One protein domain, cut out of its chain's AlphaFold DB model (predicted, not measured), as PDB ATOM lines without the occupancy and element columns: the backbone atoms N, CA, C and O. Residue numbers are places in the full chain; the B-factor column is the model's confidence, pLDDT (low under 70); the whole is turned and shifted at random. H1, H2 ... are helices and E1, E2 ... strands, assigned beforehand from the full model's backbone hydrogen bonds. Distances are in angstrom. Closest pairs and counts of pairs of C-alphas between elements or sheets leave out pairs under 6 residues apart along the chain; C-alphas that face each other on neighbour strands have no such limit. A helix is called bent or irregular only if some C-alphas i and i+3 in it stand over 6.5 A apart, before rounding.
ATOM      1  N   VAL A   2     570.013 278.359 437.488       31.77
ATOM      2  CA  VAL A   2     568.714 277.881 436.956       31.77
ATOM      3  C   VAL A   2     568.769 277.196 435.595       31.77
ATOM      4  O   VAL A   2     568.378 276.045 435.513       31.77
ATOM      5  N   ASN A   3     569.313 277.823 434.548       35.69
ATOM      6  CA  ASN A   3     569.383 277.157 433.233       35.69
ATOM      7  C   ASN A   3     570.295 275.919 433.238       35.69
ATOM      8  O   ASN A   3     570.122 275.021 432.425       35.69
ATOM      9  N   THR A   4     571.269 275.875 434.150       38.25
ATOM     10  CA  THR A   4     572.147 274.716 434.358       38.25
ATOM     11  C   THR A   4     571.392 273.598 435.059       38.25
ATOM     12  O   THR A   4     571.482 272.455 434.646       38.25
ATOM     13  N   ILE A   5     570.595 273.934 436.071       42.84
ATOM     14  CA  ILE A   5     569.933 272.931 436.880       42.84
ATOM     15  C   ILE A   5     568.623 272.477 436.251       42.84
ATOM     16  O   ILE A   5     568.255 271.337 436.436       42.84
ATOM     17  N   LEU A   6     567.951 273.285 435.434       47.34
ATOM     18  CA  LEU A   6     566.885 272.775 434.573       47.34
ATOM     19  C   LEU A   6     567.444 271.712 433.619       47.34
ATOM     20  O   LEU A   6     566.912 270.615 433.586       47.34
ATOM     21  N   LYS A   7     568.608 271.958 432.997       42.88
ATOM     22  CA  LYS A   7     569.306 270.951 432.178       42.88
ATOM     23  C   LYS A   7     569.789 269.726 432.972       42.88
ATOM     24  O   LYS A   7     569.679 268.608 432.478       42.88
ATOM     25  N   GLU A   8     570.306 269.907 434.190       39.69
ATOM     26  CA  GLU A   8     570.723 268.805 435.084       39.69
ATOM     27  C   GLU A   8     569.525 268.016 435.628       39.69
ATOM     28  O   GLU A   8     569.570 266.795 435.735       39.69
ATOM     29  N   ALA A   9     568.431 268.699 435.947       42.75
ATOM     30  CA  ALA A   9     567.199 268.116 436.446       42.75
ATOM     31  C   ALA A   9     566.380 267.470 435.321       42.75
ATOM     32  O   ALA A   9     565.628 266.545 435.595       42.75
ATOM     33  N   ASP A  10     566.555 267.890 434.067       42.22
ATOM     34  CA  ASP A  10     566.033 267.199 432.884       42.22
ATOM     35  C   ASP A  10     566.825 265.916 432.586       42.22
ATOM     36  O   ASP A  10     566.265 264.942 432.077       42.22
ATOM     37  N   LEU A  11     568.110 265.860 432.970       40.28
ATOM     38  CA  LEU A  11     568.901 264.623 432.971       40.28
ATOM     39  C   LEU A  11     568.352 263.603 433.986       40.28
ATOM     40  O   LEU A  11     568.369 262.395 433.745       40.28
ATOM     41  N   PHE A  12     567.795 264.105 435.089       41.69
ATOM     42  CA  PHE A  12     567.097 263.339 436.117       41.69
ATOM     43  C   PHE A  12     565.603 263.687 436.121       41.69
ATOM     44  O   PHE A  12     565.108 264.228 437.102       41.69
ATOM     45  N   CYS A  13     564.951 263.387 434.993       52.38
ATOM     46  CA  CYS A  13     563.550 263.041 434.669       52.38
ATOM     47  C   CYS A  13     562.352 263.424 435.584       52.38
ATOM     48  O   CYS A  13     561.282 263.648 435.029       52.38
ATOM     49  N   PRO A  14     562.428 263.479 436.929       49.06
ATOM     50  CA  PRO A  14     561.338 264.038 437.733       49.06
ATOM     51  C   PRO A  14     561.730 265.257 438.590       49.06
ATOM     52  O   PRO A  14     560.856 265.901 439.170       49.06
ATOM     53  N   ASN A  15     563.017 265.621 438.655       42.12
ATOM     54  CA  ASN A  15     563.471 266.815 439.375       42.12
ATOM     55  C   ASN A  15     563.038 268.114 438.671       42.12
ATOM     56  O   ASN A  15     562.582 269.040 439.339       42.12
ATOM     57  N   SER A  16     563.160 268.205 437.337       46.47
ATOM     58  CA  SER A  16     562.975 269.485 436.617       46.47
ATOM     59  C   SER A  16     561.539 269.980 436.669       46.47
ATOM     60  O   SER A  16     561.262 271.170 436.818       46.47
ATOM     61  N   VAL A  17     560.613 269.038 436.626       44.72
ATOM     62  CA  VAL A  17     559.183 269.288 436.560       44.72
ATOM     63  C   VAL A  17     558.688 269.856 437.882       44.72
ATOM     64  O   VAL A  17     558.034 270.896 437.907       44.72
ATOM     65  N   ARG A  18     559.074 269.235 439.002       44.88
ATOM     66  CA  ARG A  18     558.632 269.633 440.342       44.88
ATOM     67  C   ARG A  18     559.238 270.952 440.819       44.88
ATOM     68  O   ARG A  18     558.557 271.741 441.480       44.88
ATOM     69  N   ILE A  19     560.482 271.221 440.420       45.06
ATOM     70  CA  ILE A  19     561.113 272.538 440.563       45.06
ATOM     71  C   ILE A  19     560.240 273.588 439.874       45.06
ATOM     72  O   ILE A  19     559.894 274.587 440.498       45.06
ATOM     73  N   ASN A  20     559.816 273.327 438.638       46.06
ATOM     74  CA  ASN A  20     558.988 274.247 437.869       46.06
ATOM     75  C   ASN A  20     557.600 274.468 438.485       46.06
ATOM     76  O   ASN A  20     557.194 275.619 438.611       46.06
ATOM     77  N   PHE A  21     556.923 273.424 438.981       45.31
ATOM     78  CA  PHE A  21     555.600 273.507 439.634       45.31
ATOM     79  C   PHE A  21     555.513 274.543 440.778       45.31
ATOM     80  O   PHE A  21     554.457 275.133 441.002       45.31
ATOM     81  N   THR A  22     556.607 274.810 441.503       44.09
ATOM     82  CA  THR A  22     556.609 275.787 442.616       44.09
ATOM     83  C   THR A  22     556.668 277.248 442.128       44.09
ATOM     84  O   THR A  22     556.401 278.174 442.892       44.09
ATOM     85  N   ILE A  23     556.999 277.478 440.855       49.66
ATOM     86  CA  ILE A  23     557.483 278.767 440.330       49.66
ATOM     87  C   ILE A  23     556.396 279.541 439.551       49.66
ATOM     88  O   ILE A  23     556.514 280.747 439.338       49.66
ATOM     89  N   TYR A  24     555.302 278.883 439.165       49.44
ATOM     90  CA  TYR A  24     554.454 279.274 438.031       49.44
ATOM     91  C   TYR A  24     553.598 280.543 438.116       49.44
ATOM     92  O   TYR A  24     552.838 280.805 437.193       49.44
ATOM     93  N   HIS A  25     553.677 281.387 439.141       49.47
ATOM     94  CA  HIS A  25     552.632 282.406 439.261       49.47
ATOM     95  C   HIS A  25     552.692 283.616 438.315       49.47
ATOM     96  O   HIS A  25     551.706 284.330 438.361       49.47
ATOM     97  N   ASN A  26     553.715 283.865 437.461       49.62
ATOM     98  CA  ASN A  26     553.666 285.009 436.505       49.62
ATOM     99  C   ASN A  26     554.657 285.064 435.297       49.62
ATOM    100  O   ASN A  26     554.612 286.055 434.570       49.62
ATOM    101  N   GLN A  27     555.581 284.112 435.052       55.59
ATOM    102  CA  GLN A  27     556.658 284.308 434.032       55.59
ATOM    103  C   GLN A  27     556.929 283.143 433.062       55.59
ATOM    104  O   GLN A  27     557.802 283.251 432.196       55.59
ATOM    105  N   ALA A  28     556.200 282.036 433.165       55.28
ATOM    106  CA  ALA A  28     556.597 280.797 432.502       55.28
ATOM    107  C   ALA A  28     556.447 280.787 430.971       55.28
ATOM    108  O   ALA A  28     557.288 280.186 430.306       55.28
ATOM    109  N   ASP A  29     555.475 281.517 430.411       58.06
ATOM    110  CA  ASP A  29     555.290 281.638 428.951       58.06
ATOM    111  C   ASP A  29     556.520 282.222 428.234       58.06
ATOM    112  O   ASP A  29     556.768 281.927 427.071       58.06
ATOM    113  N   SER A  30     557.303 283.060 428.922       61.22
ATOM    114  CA  SER A  30     558.520 283.660 428.356       61.22
ATOM    115  C   SER A  30     559.783 282.817 428.555       61.22
ATOM    116  O   SER A  30     560.797 283.078 427.911       61.22
ATOM    117  N   LEU A  31     559.737 281.833 429.459       64.19
ATOM    118  CA  LEU A  31     560.900 281.038 429.861       64.19
ATOM    119  C   LEU A  31     560.988 279.706 429.117       64.19
ATOM    120  O   LEU A  31     562.095 279.214 428.910       64.19
ATOM    121  N   TYR A  32     559.845 279.147 428.711       63.22
ATOM    122  CA  TYR A  32     559.770 277.880 427.995       63.22
ATOM    123  C   TYR A  32     559.201 278.077 426.595       63.22
ATOM    124  O   TYR A  32     558.047 278.449 426.419       63.22
ATOM    125  N   ASP A  33     560.017 277.773 425.591       73.25
ATOM    126  CA  ASP A  33     559.636 277.731 424.179       73.25
ATOM    127  C   ASP A  33     559.182 276.329 423.731       73.25
ATOM    128  O   ASP A  33     558.634 276.166 422.637       73.25
ATOM    129  N   ARG A  34     559.384 275.311 424.579       76.50
ATOM    130  CA  ARG A  34     559.074 273.905 424.302       76.50
ATOM    131  C   ARG A  34     558.284 273.242 425.434       76.50
ATOM    132  O   ARG A  34     558.519 273.540 426.603       76.50
ATOM    133  N   PRO A  35     557.362 272.315 425.109       84.19
ATOM    134  CA  PRO A  35     556.594 271.595 426.114       84.19
ATOM    135  C   PRO A  35     557.392 270.437 426.724       84.19
ATOM    136  O   PRO A  35     558.182 269.770 426.051       84.19
ATOM    137  N   PHE A  36     557.077 270.114 427.977       85.06
ATOM    138  CA  PHE A  36     557.440 268.830 428.577       85.06
ATOM    139  C   PHE A  36     556.554 267.714 428.018       85.06
ATOM    140  O   PHE A  36     555.393 267.946 427.688       85.06
ATOM    141  N   LEU A  37     557.066 266.488 427.948       88.94
ATOM    142  CA  LEU A  37     556.335 265.323 427.448       88.94
ATOM    143  C   LEU A  37     556.076 264.294 428.551       88.94
ATOM    144  O   LEU A  37     556.937 264.061 429.392       88.94
ATOM    145  N   VAL A  38     554.923 263.617 428.511       91.25
ATOM    146  CA  VAL A  38     554.562 262.536 429.450       91.25
ATOM    147  C   VAL A  38     555.447 261.312 429.216       91.25
ATOM    148  O   VAL A  38     555.230 260.549 428.270       91.25
ATOM    149  N   TRP A  39     556.457 261.103 430.058       91.62
ATOM    150  CA  TRP A  39     557.352 259.945 429.988       91.62
ATOM    151  C   TRP A  39     557.227 259.073 431.240       91.62
ATOM    152  O   TRP A  39     556.616 259.453 432.240       91.62
ATOM    153  N   ARG A  40     557.781 257.855 431.186       88.88
ATOM    154  CA  ARG A  40     557.597 256.853 432.253       88.88
ATOM    155  C   ARG A  40     558.076 257.334 433.621       88.88
ATOM    156  O   ARG A  40     557.476 256.971 434.625       88.88
ATOM    157  N   TYR A  41     559.147 258.117 433.660       83.75
ATOM    158  CA  TYR A  41     559.759 258.578 434.907       83.75
ATOM    159  C   TYR A  41     559.337 259.991 435.312       83.75
ATOM    160  O   TYR A  41     559.877 260.516 436.274       83.75
ATOM    161  N   GLY A  42     558.366 260.571 434.611       83.06
ATOM    162  CA  GLY A  42     557.909 261.933 434.834       83.06
ATOM    163  C   GLY A  42     557.928 262.749 433.543       83.06
ATOM    164  O   GLY A  42     558.168 262.192 432.465       83.06
ATOM    165  N   PRO A  43     557.594 264.039 433.624       83.56
ATOM    166  CA  PRO A  43     557.637 264.921 432.457       83.56
ATOM    167  C   PRO A  43     559.069 265.267 432.012       83.56
ATOM    168  O   PRO A  43     559.956 265.435 432.836       83.56
ATOM    169  N   VAL A  44     559.315 265.363 430.701       81.88
ATOM    170  CA  VAL A  44     560.678 265.550 430.153       81.88
ATOM    171  C   VAL A  44     560.697 266.514 428.975       81.88
ATOM    172  O   VAL A  44     559.879 266.373 428.064       81.88
ATOM    173  N   GLU A  45     561.669 267.431 428.928       83.81
ATOM    174  CA  GLU A  45     561.992 268.170 427.702       83.81
ATOM    175  C   GLU A  45     562.827 267.286 426.757       83.81
ATOM    176  O   GLU A  45     563.985 266.949 427.019       83.81
ATOM    177  N   LYS A  46     562.223 266.887 425.632       84.56
ATOM    178  CA  LYS A  46     562.796 265.911 424.690       84.56
ATOM    179  C   LYS A  46     564.168 266.321 424.157       84.56
ATOM    180  O   LYS A  46     565.071 265.488 424.126       84.56
ATOM    181  N   ASP A  47     564.320 267.576 423.744       81.88
ATOM    182  CA  ASP A  47     565.544 268.063 423.095       81.88
ATOM    183  C   ASP A  47     566.733 268.053 424.062       81.88
ATOM    184  O   ASP A  47     567.837 267.646 423.689       81.88
ATOM    185  N   ILE A  48     566.503 268.430 425.322       77.19
ATOM    186  CA  ILE A  48     567.520 268.380 426.376       77.19
ATOM    187  C   ILE A  48     567.920 266.932 426.645       77.19
ATOM    188  O   ILE A  48     569.107 266.602 426.593       77.19
ATOM    189  N   TYR A  49     566.945 266.044 426.842       79.56
ATOM    190  CA  TYR A  49     567.231 264.631 427.057       79.56
ATOM    191  C   TYR A  49     568.021 264.018 425.890       79.56
ATOM    192  O   TYR A  49     569.032 263.359 426.116       79.56
ATOM    193  N   GLU A  50     567.604 264.227 424.636       83.25
ATOM    194  CA  GLU A  50     568.299 263.653 423.473       83.25
ATOM    195  C   GLU A  50     569.711 264.225 423.291       83.25
ATOM    196  O   GLU A  50     570.608 263.496 422.869       83.25
ATOM    197  N   THR A  51     569.932 265.487 423.670       80.12
ATOM    198  CA  THR A  51     571.261 266.113 423.643       80.12
ATOM    199  C   THR A  51     572.206 265.468 424.656       80.12
ATOM    200  O   THR A  51     573.357 265.184 424.327       80.12
ATOM    201  N   TYR A  52     571.736 265.212 425.881       75.56
ATOM    202  CA  TYR A  52     572.625 264.836 426.983       75.56
ATOM    203  C   TYR A  52     572.594 263.351 427.379       75.56
ATOM    204  O   TYR A  52     573.508 262.887 428.059       75.56
ATOM    205  N   ARG A  53     571.627 262.551 426.906       74.25
ATOM    206  CA  ARG A  53     571.518 261.102 427.207       74.25
ATOM    207  C   ARG A  53     572.788 260.294 426.931       74.25
ATOM    208  O   ARG A  53     572.957 259.227 427.512       74.25
ATOM    209  N   VAL A  54     573.639 260.749 426.008       78.31
ATOM    210  CA  VAL A  54     574.878 260.055 425.619       78.31
ATOM    211  C   VAL A  54     575.918 260.065 426.738       78.31
ATOM    212  O   VAL A  54     576.719 259.141 426.826       78.31
ATOM    213  N   TYR A  55     575.865 261.071 427.612       74.94
ATOM    214  CA  TYR A  55     576.800 261.243 428.721       74.94
ATOM    215  C   TYR A  55     576.414 260.410 429.949       74.94
ATOM    216  O   TYR A  55     577.227 260.221 430.844       74.94
ATOM    217  N   GLY A  56     575.197 259.856 429.998       72.00
ATOM    218  CA  GLY A  56     574.770 258.960 431.072       72.00
ATOM    219  C   GLY A  56     574.954 259.575 432.463       72.00
ATOM    220  O   GLY A  56     574.278 260.540 432.804       72.00
ATOM    221  N   SER A  57     575.857 258.992 433.254       69.12
ATOM    222  CA  SER A  57     576.177 259.434 434.620       69.12
ATOM    223  C   SER A  57     577.419 260.330 434.700       69.12
ATOM    224  O   SER A  57     577.907 260.586 435.803       69.12
ATOM    225  N   ASP A  58     577.969 260.756 433.563       73.94
ATOM    226  CA  ASP A  58     579.158 261.598 433.537       73.94
ATOM    227  C   ASP A  58     578.867 262.973 434.163       73.94
ATOM    228  O   ASP A  58     577.800 263.557 433.944       73.94
ATOM    229  N   PRO A  59     579.812 263.523 434.944       66.25
ATOM    230  CA  PRO A  59     579.647 264.835 435.546       66.25
ATOM    231  C   PRO A  59     579.640 265.932 434.477       66.25
ATOM    232  O   PRO A  59     580.399 265.892 433.507       66.25
ATOM    233  N   ILE A  60     578.836 266.972 434.697       66.56
ATOM    234  CA  ILE A  60     578.846 268.155 433.836       66.56
ATOM    235  C   ILE A  60     580.119 268.959 434.107       66.56
ATOM    236  O   ILE A  60     580.353 269.439 435.214       66.56
ATOM    237  N   VAL A  61     580.949 269.108 433.077       70.75
ATOM    238  CA  VAL A  61     582.251 269.799 433.149       70.75
ATOM    239  C   VAL A  61     582.268 271.147 432.420       70.75
ATOM    240  O   VAL A  61     583.293 271.829 432.386       70.75
ATOM    241  N   GLU A  62     581.148 271.536 431.813       67.75
ATOM    242  CA  GLU A  62     581.049 272.756 431.017       67.75
ATOM    243  C   GLU A  62     581.102 274.023 431.889       67.75
ATOM    244  O   GLU A  62     580.682 274.048 433.046       67.75
ATOM    245  N   LYS A  63     581.644 275.116 431.339       64.88
ATOM    246  CA  LYS A  63     581.597 276.429 431.999       64.88
ATOM    247  C   LYS A  63     580.331 277.153 431.564       64.88
ATOM    248  O   LYS A  63     580.103 277.328 430.373       64.88
ATOM    249  N   HIS A  64     579.551 277.643 432.523       66.19
ATOM    250  CA  HIS A  64     578.281 278.315 432.245       66.19
ATOM    251  C   HIS A  64     578.038 279.537 433.132       66.19
ATOM    252  O   HIS A  64     578.456 279.595 434.291       66.19
ATOM    253  N   SER A  65     577.302 280.499 432.575       64.94
ATOM    254  CA  SER A  65     576.849 281.716 433.250       64.94
ATOM    255  C   SER A  65     575.430 281.537 433.790       64.94
ATOM    256  O   SER A  65     574.582 280.902 433.167       64.94
ATOM    257  N   GLN A  66     575.155 282.088 434.972       65.94
ATOM    258  CA  GLN A  66     573.814 282.061 435.556       65.94
ATOM    259  C   GLN A  66     572.984 283.224 435.016       65.94
ATOM    260  O   GLN A  66     573.504 284.335 434.953       65.94
ATOM    261  N   ASN A  67     571.701 283.000 434.713       72.31
ATOM    262  CA  ASN A  67     570.771 284.108 434.502       72.31
ATOM    263  C   ASN A  67     570.447 284.758 435.869       72.31
ATOM    264  O   ASN A  67     569.899 284.063 436.734       72.31
ATOM    265  N   PRO A  68     570.783 286.045 436.097       75.62
ATOM    266  CA  PRO A  68     570.499 286.736 437.355       75.62
ATOM    267  C   PRO A  68     569.009 286.798 437.700       75.62
ATOM    268  O   PRO A  68     568.667 286.714 438.877       75.62
ATOM    269  N   GLU A  69     568.135 286.890 436.696       73.38
ATOM    270  CA  GLU A  69     566.679 286.999 436.873       73.38
ATOM    271  C   GLU A  69     566.088 285.735 437.498       73.38
ATOM    272  O   GLU A  69     565.144 285.782 438.280       73.38
ATOM    273  N   LEU A  70     566.716 284.596 437.218       70.75
ATOM    274  CA  LEU A  70     566.277 283.298 437.701       70.75
ATOM    275  C   LEU A  70     566.948 282.911 439.022       70.75
ATOM    276  O   LEU A  70     566.575 281.925 439.640       70.75
ATOM    277  N   LYS A  71     567.915 283.683 439.529       76.06
ATOM    278  CA  LYS A  71     568.688 283.318 440.730       76.06
ATOM    279  C   LYS A  71     567.814 283.006 441.957       76.06
ATOM    280  O   LYS A  71     568.215 282.202 442.795       76.06
ATOM    281  N   ALA A  72     566.623 283.596 442.046       75.94
ATOM    282  CA  ALA A  72     565.647 283.321 443.101       75.94
ATOM    283  C   ALA A  72     565.181 281.851 443.156       75.94
ATOM    284  O   ALA A  72     564.728 281.403 444.205       75.94
ATOM    285  N   LEU A  73     565.318 281.090 442.067       69.31
ATOM    286  CA  LEU A  73     564.866 279.697 441.984       69.31
ATOM    287  C   LEU A  73     565.878 278.708 442.570       69.31
ATOM    288  O   LEU A  73     565.536 277.570 442.886       69.31
ATOM    289  N   ASN A  74     567.121 279.152 442.748       74.88
ATOM    290  CA  ASN A  74     568.227 278.336 443.229       74.88
ATOM    291  C   ASN A  74     567.914 277.549 444.519       74.88
ATOM    292  O   ASN A  74     568.211 276.357 444.544       74.88
ATOM    293  N   PRO A  75     567.289 278.127 445.566       78.75
ATOM    294  CA  PRO A  75     567.019 277.376 446.792       78.75
ATOM    295  C   PRO A  75     565.997 276.248 446.597       78.75
ATOM    296  O   PRO A  75     566.129 275.193 447.210       78.75
ATOM    297  N   PHE A  76     564.990 276.453 445.740       73.38
ATOM    298  CA  PHE A  76     563.983 275.431 445.424       73.38
ATOM    299  C   PHE A  76     564.623 274.272 444.682       73.38
ATOM    300  O   PHE A  76     564.457 273.113 445.045       73.38
ATOM    301  N   ILE A  77     565.432 274.619 443.691       72.31
ATOM    302  CA  ILE A  77     566.218 273.678 442.924       72.31
ATOM    303  C   ILE A  77     567.118 272.827 443.834       72.31
ATOM    304  O   ILE A  77     567.081 271.600 443.784       72.31
ATOM    305  N   GLU A  78     567.919 273.474 444.682       77.88
ATOM    306  CA  GLU A  78     568.819 272.791 445.614       77.88
ATOM    307  C   GLU A  78     568.065 271.893 446.600       77.88
ATOM    308  O   GLU A  78     568.620 270.910 447.088       77.88
ATOM    309  N   ASN A  79     566.816 272.228 446.925       79.00
ATOM    310  CA  ASN A  79     565.969 271.406 447.776       79.00
ATOM    311  C   ASN A  79     565.459 270.153 447.055       79.00
ATOM    312  O   ASN A  79     565.474 269.078 447.648       79.00
ATOM    313  N   GLU A  80     565.039 270.267 445.793       73.31
ATOM    314  CA  GLU A  80     564.618 269.102 445.005       73.31
ATOM    315  C   GLU A  80     565.797 268.157 444.732       73.31
ATOM    316  O   GLU A  80     565.665 266.959 444.960       73.31
ATOM    317  N   LEU A  81     566.988 268.685 444.416       74.44
ATOM    318  CA  LEU A  81     568.204 267.879 444.213       74.44
ATOM    319  C   LEU A  81     568.629 267.046 445.437       74.44
ATOM    320  O   LEU A  81     569.377 266.081 445.296       74.44
ATOM    321  N   LYS A  82     568.188 267.417 446.645       82.44
ATOM    322  CA  LYS A  82     568.453 266.652 447.878       82.44
ATOM    323  C   LYS A  82     567.484 265.487 448.075       82.44
ATOM    324  O   LYS A  82     567.722 264.658 448.953       82.44
ATOM    325  N   LYS A  83     566.378 265.445 447.332       79.19
ATOM    326  CA  LYS A  83     565.384 264.378 447.435       79.19
ATOM    327  C   LYS A  83     565.865 263.144 446.690       79.19
ATOM    328  O   LYS A  83     566.606 263.219 445.714       79.19
ATOM    329  N   ASP A  84     565.404 261.992 447.156       81.12
ATOM    330  CA  ASP A  84     565.607 260.747 446.433       81.12
ATOM    331  C   ASP A  84     564.895 260.816 445.059       81.12
ATOM    332  O   ASP A  84     563.712 261.170 445.009       81.12
ATOM    333  N   PRO A  85     565.566 260.464 443.944       74.31
ATOM    334  CA  PRO A  85     564.973 260.541 442.611       74.31
ATOM    335  C   PRO A  85     563.665 259.755 442.461       74.31
ATOM    336  O   PRO A  85     562.767 260.199 441.745       74.31
ATOM    337  N   PHE A  86     563.507 258.618 443.146       80.19
ATOM    338  CA  PHE A  86     562.274 257.829 443.072       80.19
ATOM    339  C   PHE A  86     561.121 258.483 443.827       80.19
ATOM    340  O   PHE A  86     559.968 258.303 443.438       80.19
ATOM    341  N   THR A  87     561.406 259.288 444.852       83.31
ATOM    342  CA  THR A  87     560.384 260.124 445.504       83.31
ATOM    343  C   THR A  87     559.725 261.050 444.484       83.31
ATOM    344  O   THR A  87     558.501 261.108 444.404       83.31
ATOM    345  N   LEU A  88     560.528 261.674 443.626       77.00
ATOM    346  CA  LEU A  88     560.051 262.610 442.610       77.00
ATOM    347  C   LEU A  88     559.310 261.906 441.467       77.00
ATOM    348  O   LEU A  88     558.302 262.416 440.976       77.00
ATOM    349  N   VAL A  89     559.771 260.711 441.068       80.81
ATOM    350  CA  VAL A  89     559.028 259.847 440.129       80.81
ATOM    351  C   VAL A  89     557.636 259.561 440.690       80.81
ATOM    352  O   VAL A  89     556.634 259.763 440.005       80.81
ATOM    353  N   ASN A  90     557.569 259.111 441.946       84.06
ATOM    354  CA  ASN A  90     556.315 258.725 442.585       84.06
ATOM    355  C   ASN A  90     555.340 259.899 442.685       84.06
ATOM    356  O   ASN A  90     554.139 259.709 442.505       84.06
ATOM    357  N   GLU A  91     555.851 261.099 442.953       82.81
ATOM    358  CA  GLU A  91     555.061 262.330 443.003       82.81
ATOM    359  C   GLU A  91     554.546 262.729 441.621       82.81
ATOM    360  O   GLU A  91     553.361 263.020 441.492       82.81
ATOM    361  N   SER A  92     555.377 262.626 440.581       81.25
ATOM    362  CA  SER A  92     554.941 262.839 439.191       81.25
ATOM    363  C   SER A  92     553.822 261.863 438.800       81.25
ATOM    364  O   SER A  92     552.895 262.214 438.077       81.25
ATOM    365  N   HIS A  93     553.859 260.627 439.313       85.12
ATOM    366  CA  HIS A  93     552.803 259.629 439.092       85.12
ATOM    367  C   HIS A  93     551.518 259.899 439.884       85.12
ATOM    368  O   HIS A  93     550.502 259.261 439.603       85.12
ATOM    369  N   GLN A  94     551.529 260.819 440.855       85.44
ATOM    370  CA  GLN A  94     550.304 261.281 441.520       85.44
ATOM    371  C   GLN A  94     549.566 262.346 440.704       85.44
ATOM    372  O   GLN A  94     548.374 262.554 440.919       85.44
ATOM    373  N   GLU A  95     550.234 262.995 439.747       84.12
ATOM    374  CA  GLU A  95     549.605 264.014 438.916       84.12
ATOM    375  C   GLU A  95     548.519 263.406 438.032       84.12
ATOM    376  O   GLU A  95     548.768 262.503 437.223       84.12
ATOM    377  N   LYS A  96     547.311 263.970 438.110       87.00
ATOM    378  CA  LYS A  96     546.172 263.506 437.315       87.00
ATOM    379  C   LYS A  96     546.486 263.489 435.815       87.00
ATOM    380  O   LYS A  96     546.149 262.531 435.125       87.00
ATOM    381  N   TYR A  97     547.157 264.529 435.312       89.00
ATOM    382  CA  TYR A  97     547.496 264.613 433.892       89.00
ATOM    383  C   TYR A  97     548.451 263.496 433.459       89.00
ATOM    384  O   TYR A  97     548.269 262.916 432.385       89.00
ATOM    385  N   TRP A  98     549.424 263.140 434.302       89.88
ATOM    386  CA  TRP A  98     550.298 262.001 434.041       89.88
ATOM    387  C   TRP A  98     549.496 260.693 434.028       89.88
ATOM    388  O   TRP A  98     549.563 259.933 433.060       89.88
ATOM    389  N   GLN A  99     548.672 260.459 435.056       91.12
ATOM    390  CA  GLN A  99     547.855 259.245 435.202       91.12
ATOM    391  C   GLN A  99     546.891 259.034 434.028       91.12
ATOM    392  O   GLN A  99     546.788 257.925 433.495       91.12
ATOM    393  N   ASP A 100     546.228 260.100 433.578       93.94
ATOM    394  CA  ASP A 100     545.299 260.072 432.445       93.94
ATOM    395  C   ASP A 100     546.004 259.682 431.131       93.94
ATOM    396  O   ASP A 100     545.386 259.125 430.217       93.94
ATOM    397  N   ASN A 101     547.307 259.957 431.025       94.62
ATOM    398  CA  ASN A 101     548.084 259.780 429.802       94.62
ATOM    399  C   ASN A 101     549.108 258.639 429.869       94.62
ATOM    400  O   ASN A 101     549.642 258.267 428.825       94.62
ATOM    401  N   MET A 102     549.328 258.004 431.026       92.50
ATOM    402  CA  MET A 102     550.351 256.961 431.191       92.50
ATOM    403  C   MET A 102     550.178 255.781 430.221       92.50
ATOM    404  O   MET A 102     551.149 255.179 429.774       92.50
ATOM    405  N   LYS A 103     548.933 255.471 429.829       95.44
ATOM    406  CA  LYS A 103     548.618 254.395 428.871       95.44
ATOM    407  C   LYS A 103     549.078 254.698 427.441       95.44
ATOM    408  O   LYS A 103     549.118 253.791 426.618       95.44
ATOM    409  N   LYS A 104     549.399 255.960 427.136       96.38
ATOM    410  CA  LYS A 104     549.915 256.411 425.835       96.38
ATOM    411  C   LYS A 104     551.440 256.293 425.742       96.38
ATOM    412  O   LYS A 104     552.004 256.561 424.686       96.38
ATOM    413  N   ILE A 105     552.110 255.904 426.829       94.56
ATOM    414  CA  ILE A 105     553.551 255.662 426.849       94.56
ATOM    415  C   ILE A 105     553.840 254.354 426.110       94.56
ATOM    416  O   ILE A 105     553.384 253.284 426.516       94.56
ATOM    417  N   VAL A 106     554.636 254.434 425.045       94.56
ATOM    418  CA  VAL A 106     555.119 253.266 424.301       94.56
ATOM    419  C   VAL A 106     556.579 253.032 424.676       94.56
ATOM    420  O   VAL A 106     557.451 253.879 424.471       94.56
ATOM    421  N   GLY A 107     556.854 251.878 425.287       92.75
ATOM    422  CA  GLY A 107     558.153 251.584 425.890       92.75
ATOM    423  C   GLY A 107     558.420 252.468 427.112       92.75
ATOM    424  O   GLY A 107     558.043 252.119 428.229       92.75
ATOM    425  N   TRP A 108     559.076 253.608 426.897       87.00
ATOM    426  CA  TRP A 108     559.503 254.526 427.965       87.00
ATOM    427  C   TRP A 108     559.022 255.968 427.767       87.00
ATOM    428  O   TRP A 108     559.145 256.779 428.685       87.00
ATOM    429  N   ARG A 109     558.498 256.297 426.580       92.12
ATOM    430  CA  ARG A 109     558.282 257.676 426.125       92.12
ATOM    431  C   ARG A 109     556.907 257.835 425.482       92.12
ATOM    432  O   ARG A 109     556.330 256.865 424.990       92.12
ATOM    433  N   SER A 110     556.411 259.063 425.462       94.69
ATOM    434  CA  SER A 110     555.288 259.471 424.617       94.69
ATOM    435  C   SER A 110     555.550 260.864 424.048       94.69
ATOM    436  O   SER A 110     556.390 261.598 424.571       94.69
ATOM    437  N   ASP A 111     554.817 261.228 422.998       95.25
ATOM    438  CA  ASP A 111     554.801 262.590 422.455       95.25
ATOM    439  C   ASP A 111     553.602 263.404 422.988       95.25
ATOM    440  O   ASP A 111     553.173 264.365 422.358       95.25
ATOM    441  N   VAL A 112     553.021 263.018 424.136       94.62
ATOM    442  CA  VAL A 112     551.922 263.766 424.770       94.62
ATOM    443  C   VAL A 112     552.497 264.979 425.507       94.62
ATOM    444  O   VAL A 112     553.225 264.772 426.481       94.62
ATOM    445  N   PRO A 113     552.178 266.220 425.096       91.31
ATOM    446  CA  PRO A 113     552.742 267.411 425.710       91.31
ATOM    447  C   PRO A 113     551.952 267.850 426.943       91.31
ATOM    448  O   PRO A 113     550.722 267.850 426.947       91.31
ATOM    449  N   TYR A 114     552.657 268.308 427.967       85.12
ATOM    450  CA  TYR A 114     552.080 269.121 429.025       85.12
ATOM    451  C   TYR A 114     551.813 270.534 428.497       85.12
ATOM    452  O   TYR A 114     552.656 271.124 427.823       85.12
ATOM    453  N   SER A 115     550.646 271.084 428.827       81.44
ATOM    454  CA  SER A 115     550.416 272.528 428.762       81.44
ATOM    455  C   SER A 115     550.873 273.166 430.074       81.44
ATOM    456  O   SER A 115     550.951 272.473 431.092       81.44
ATOM    457  N   LEU A 116     551.113 274.478 430.081       70.31
ATOM    458  CA  LEU A 116     551.411 275.187 431.330       70.31
ATOM    459  C   LEU A 116     550.282 275.022 432.355       70.31
ATOM    460  O   LEU A 116     550.553 274.775 433.520       70.31
ATOM    461  N   GLU A 117     549.021 275.007 431.918       71.62
ATOM    462  CA  GLU A 117     547.867 274.754 432.791       71.62
ATOM    463  C   GLU A 117     547.930 273.368 433.460       71.62
ATOM    464  O   GLU A 117     547.615 273.226 434.642       71.62
ATOM    465  N   ASN A 118     548.382 272.341 432.731       71.62
ATOM    466  CA  ASN A 118     548.567 270.997 433.289       71.62
ATOM    467  C   ASN A 118     549.702 270.970 434.324       71.62
ATOM    468  O   ASN A 118     549.621 270.215 435.292       71.62
ATOM    469  N   ILE A 119     550.724 271.811 434.131       65.31
ATOM    470  CA  ILE A 119     551.847 272.013 435.059       65.31
ATOM    471  C   ILE A 119     551.467 272.979 436.199       65.31
ATOM    472  O   ILE A 119     552.135 273.061 437.211       65.31
ATOM    473  N   GLU A 120     550.372 273.719 436.120       59.47
ATOM    474  CA  GLU A 120     549.924 274.560 437.239       59.47
ATOM    475  C   GLU A 120     548.941 273.824 438.150       59.47
ATOM    476  O   GLU A 120     548.899 274.044 439.363       59.47
ATOM    477  N   ARG A 121     548.140 272.926 437.563       50.34
ATOM    478  CA  ARG A 121     547.020 272.242 438.222       50.34
ATOM    479  C   ARG A 121     547.312 270.816 438.679       50.34
ATOM    480  O   ARG A 121     546.391 270.169 439.165       50.34
ATOM    481  N   GLY A 122     548.544 270.326 438.559       51.03
ATOM    482  CA  GLY A 122     548.972 268.989 439.010       51.03
ATOM    483  C   GLY A 122     548.946 268.751 440.532       51.03
ATOM    484  O   GLY A 122     549.780 268.003 441.032       51.03
TER     485      GLY A 122
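This is residues 2 to 122 of the 123 residues of an uncharacterized protein of Companilactobacillus formosensis (UniProt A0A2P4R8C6). Short helices set at steep angles gather round a short helix, H2, near the middle, with H1, H5, H6 and H8 each meeting it and the small strand hairpin E1-E2 beside it. H4 packs on H1, H7 lies by the hairpin at one end of the longest axis, and residues 56 to 67 make a wide arc past H1 on the side away from H2. The printed part has 121 residues with eight named helices and two named strands, in the order H1 H2 H3 E1 E2 H4 H5 H6 H7 H8; the two strands are antiparallel and the class is mostly helix. The whole is compact, with a radius of gyration of the C-alphas of 13.9 A and spans of 39 by 34 by 27 A.

H1, residues 2 to 11, begins at C-alpha 2 (568.714, 277.881, 436.956) and is 13.8 A long. H2 is residues 15 to 21 and H3 residues 28 to 31. E1, residues 37 to 39, and E2, residues 42 to 44, follow. H4, residues 46 to 55, is 15.3 A long, and H5, residues 68 to 80, is 20.1 A. H6 is residues 85 to 92; H7, residues 96 to 104, is 14.0 A long. H8, residues 116 to 120, ends at C-alpha 120 (549.924, 274.560, 437.239). H4, H5 and H7 are irregular: C-alphas 51 and 54 are 7.3 A apart, 69 and 72 are 7.3 A, and 100 and 103 are 7.5 A.

H2 is the hub. It touches H1 at a steep tilt of 55 degrees, opposite ways, closest at the C-alphas of Ala 9 and Ser 16, 4.4 A. H5 touches H2 with residues 76 to 80 alone, closest at C-alphas 19 and 77, 5.7 A. H6 touches H2 at C-alphas 15 and 88, 6.3 A, and H8 at C-alphas 21 and 119, 6.1 A. H1 also touches H5, closest at C-alphas 2 and 70, 6.0 A, and H4, closest at C-alphas 11 and 49, 6.1 A. H3 is close to H8 but not clearly touching, at 7.7 A between C-alphas 28 and 116. E1 and E2 form a hairpin, with N 37 and O 44 at 2.8 A and N 44 and O 37 at 3.0 A, within hydrogen-bond range. The closest C-alphas of E1 and H7, 38 and 98, are 6.3 A apart. Every O i to N i+4 pair is within range in H1, H2, H6 and H8, against 4 of 6 in H4, 3 of 5 in H7 and 4 of 9 in H5, which has 7 of 10 O i to N i+3 pairs; H3 is too short for an O i to N i+4 pair.

The two C-alphas farthest apart, those of Pro 68 and Lys 103, are 40.0 A apart. The printed part has no cut. The links H4 to H5 and H7 to H8 are long. The mean pLDDT of the printed part is 71.3, and 44 residues are under 70, among them residues 2 to 32.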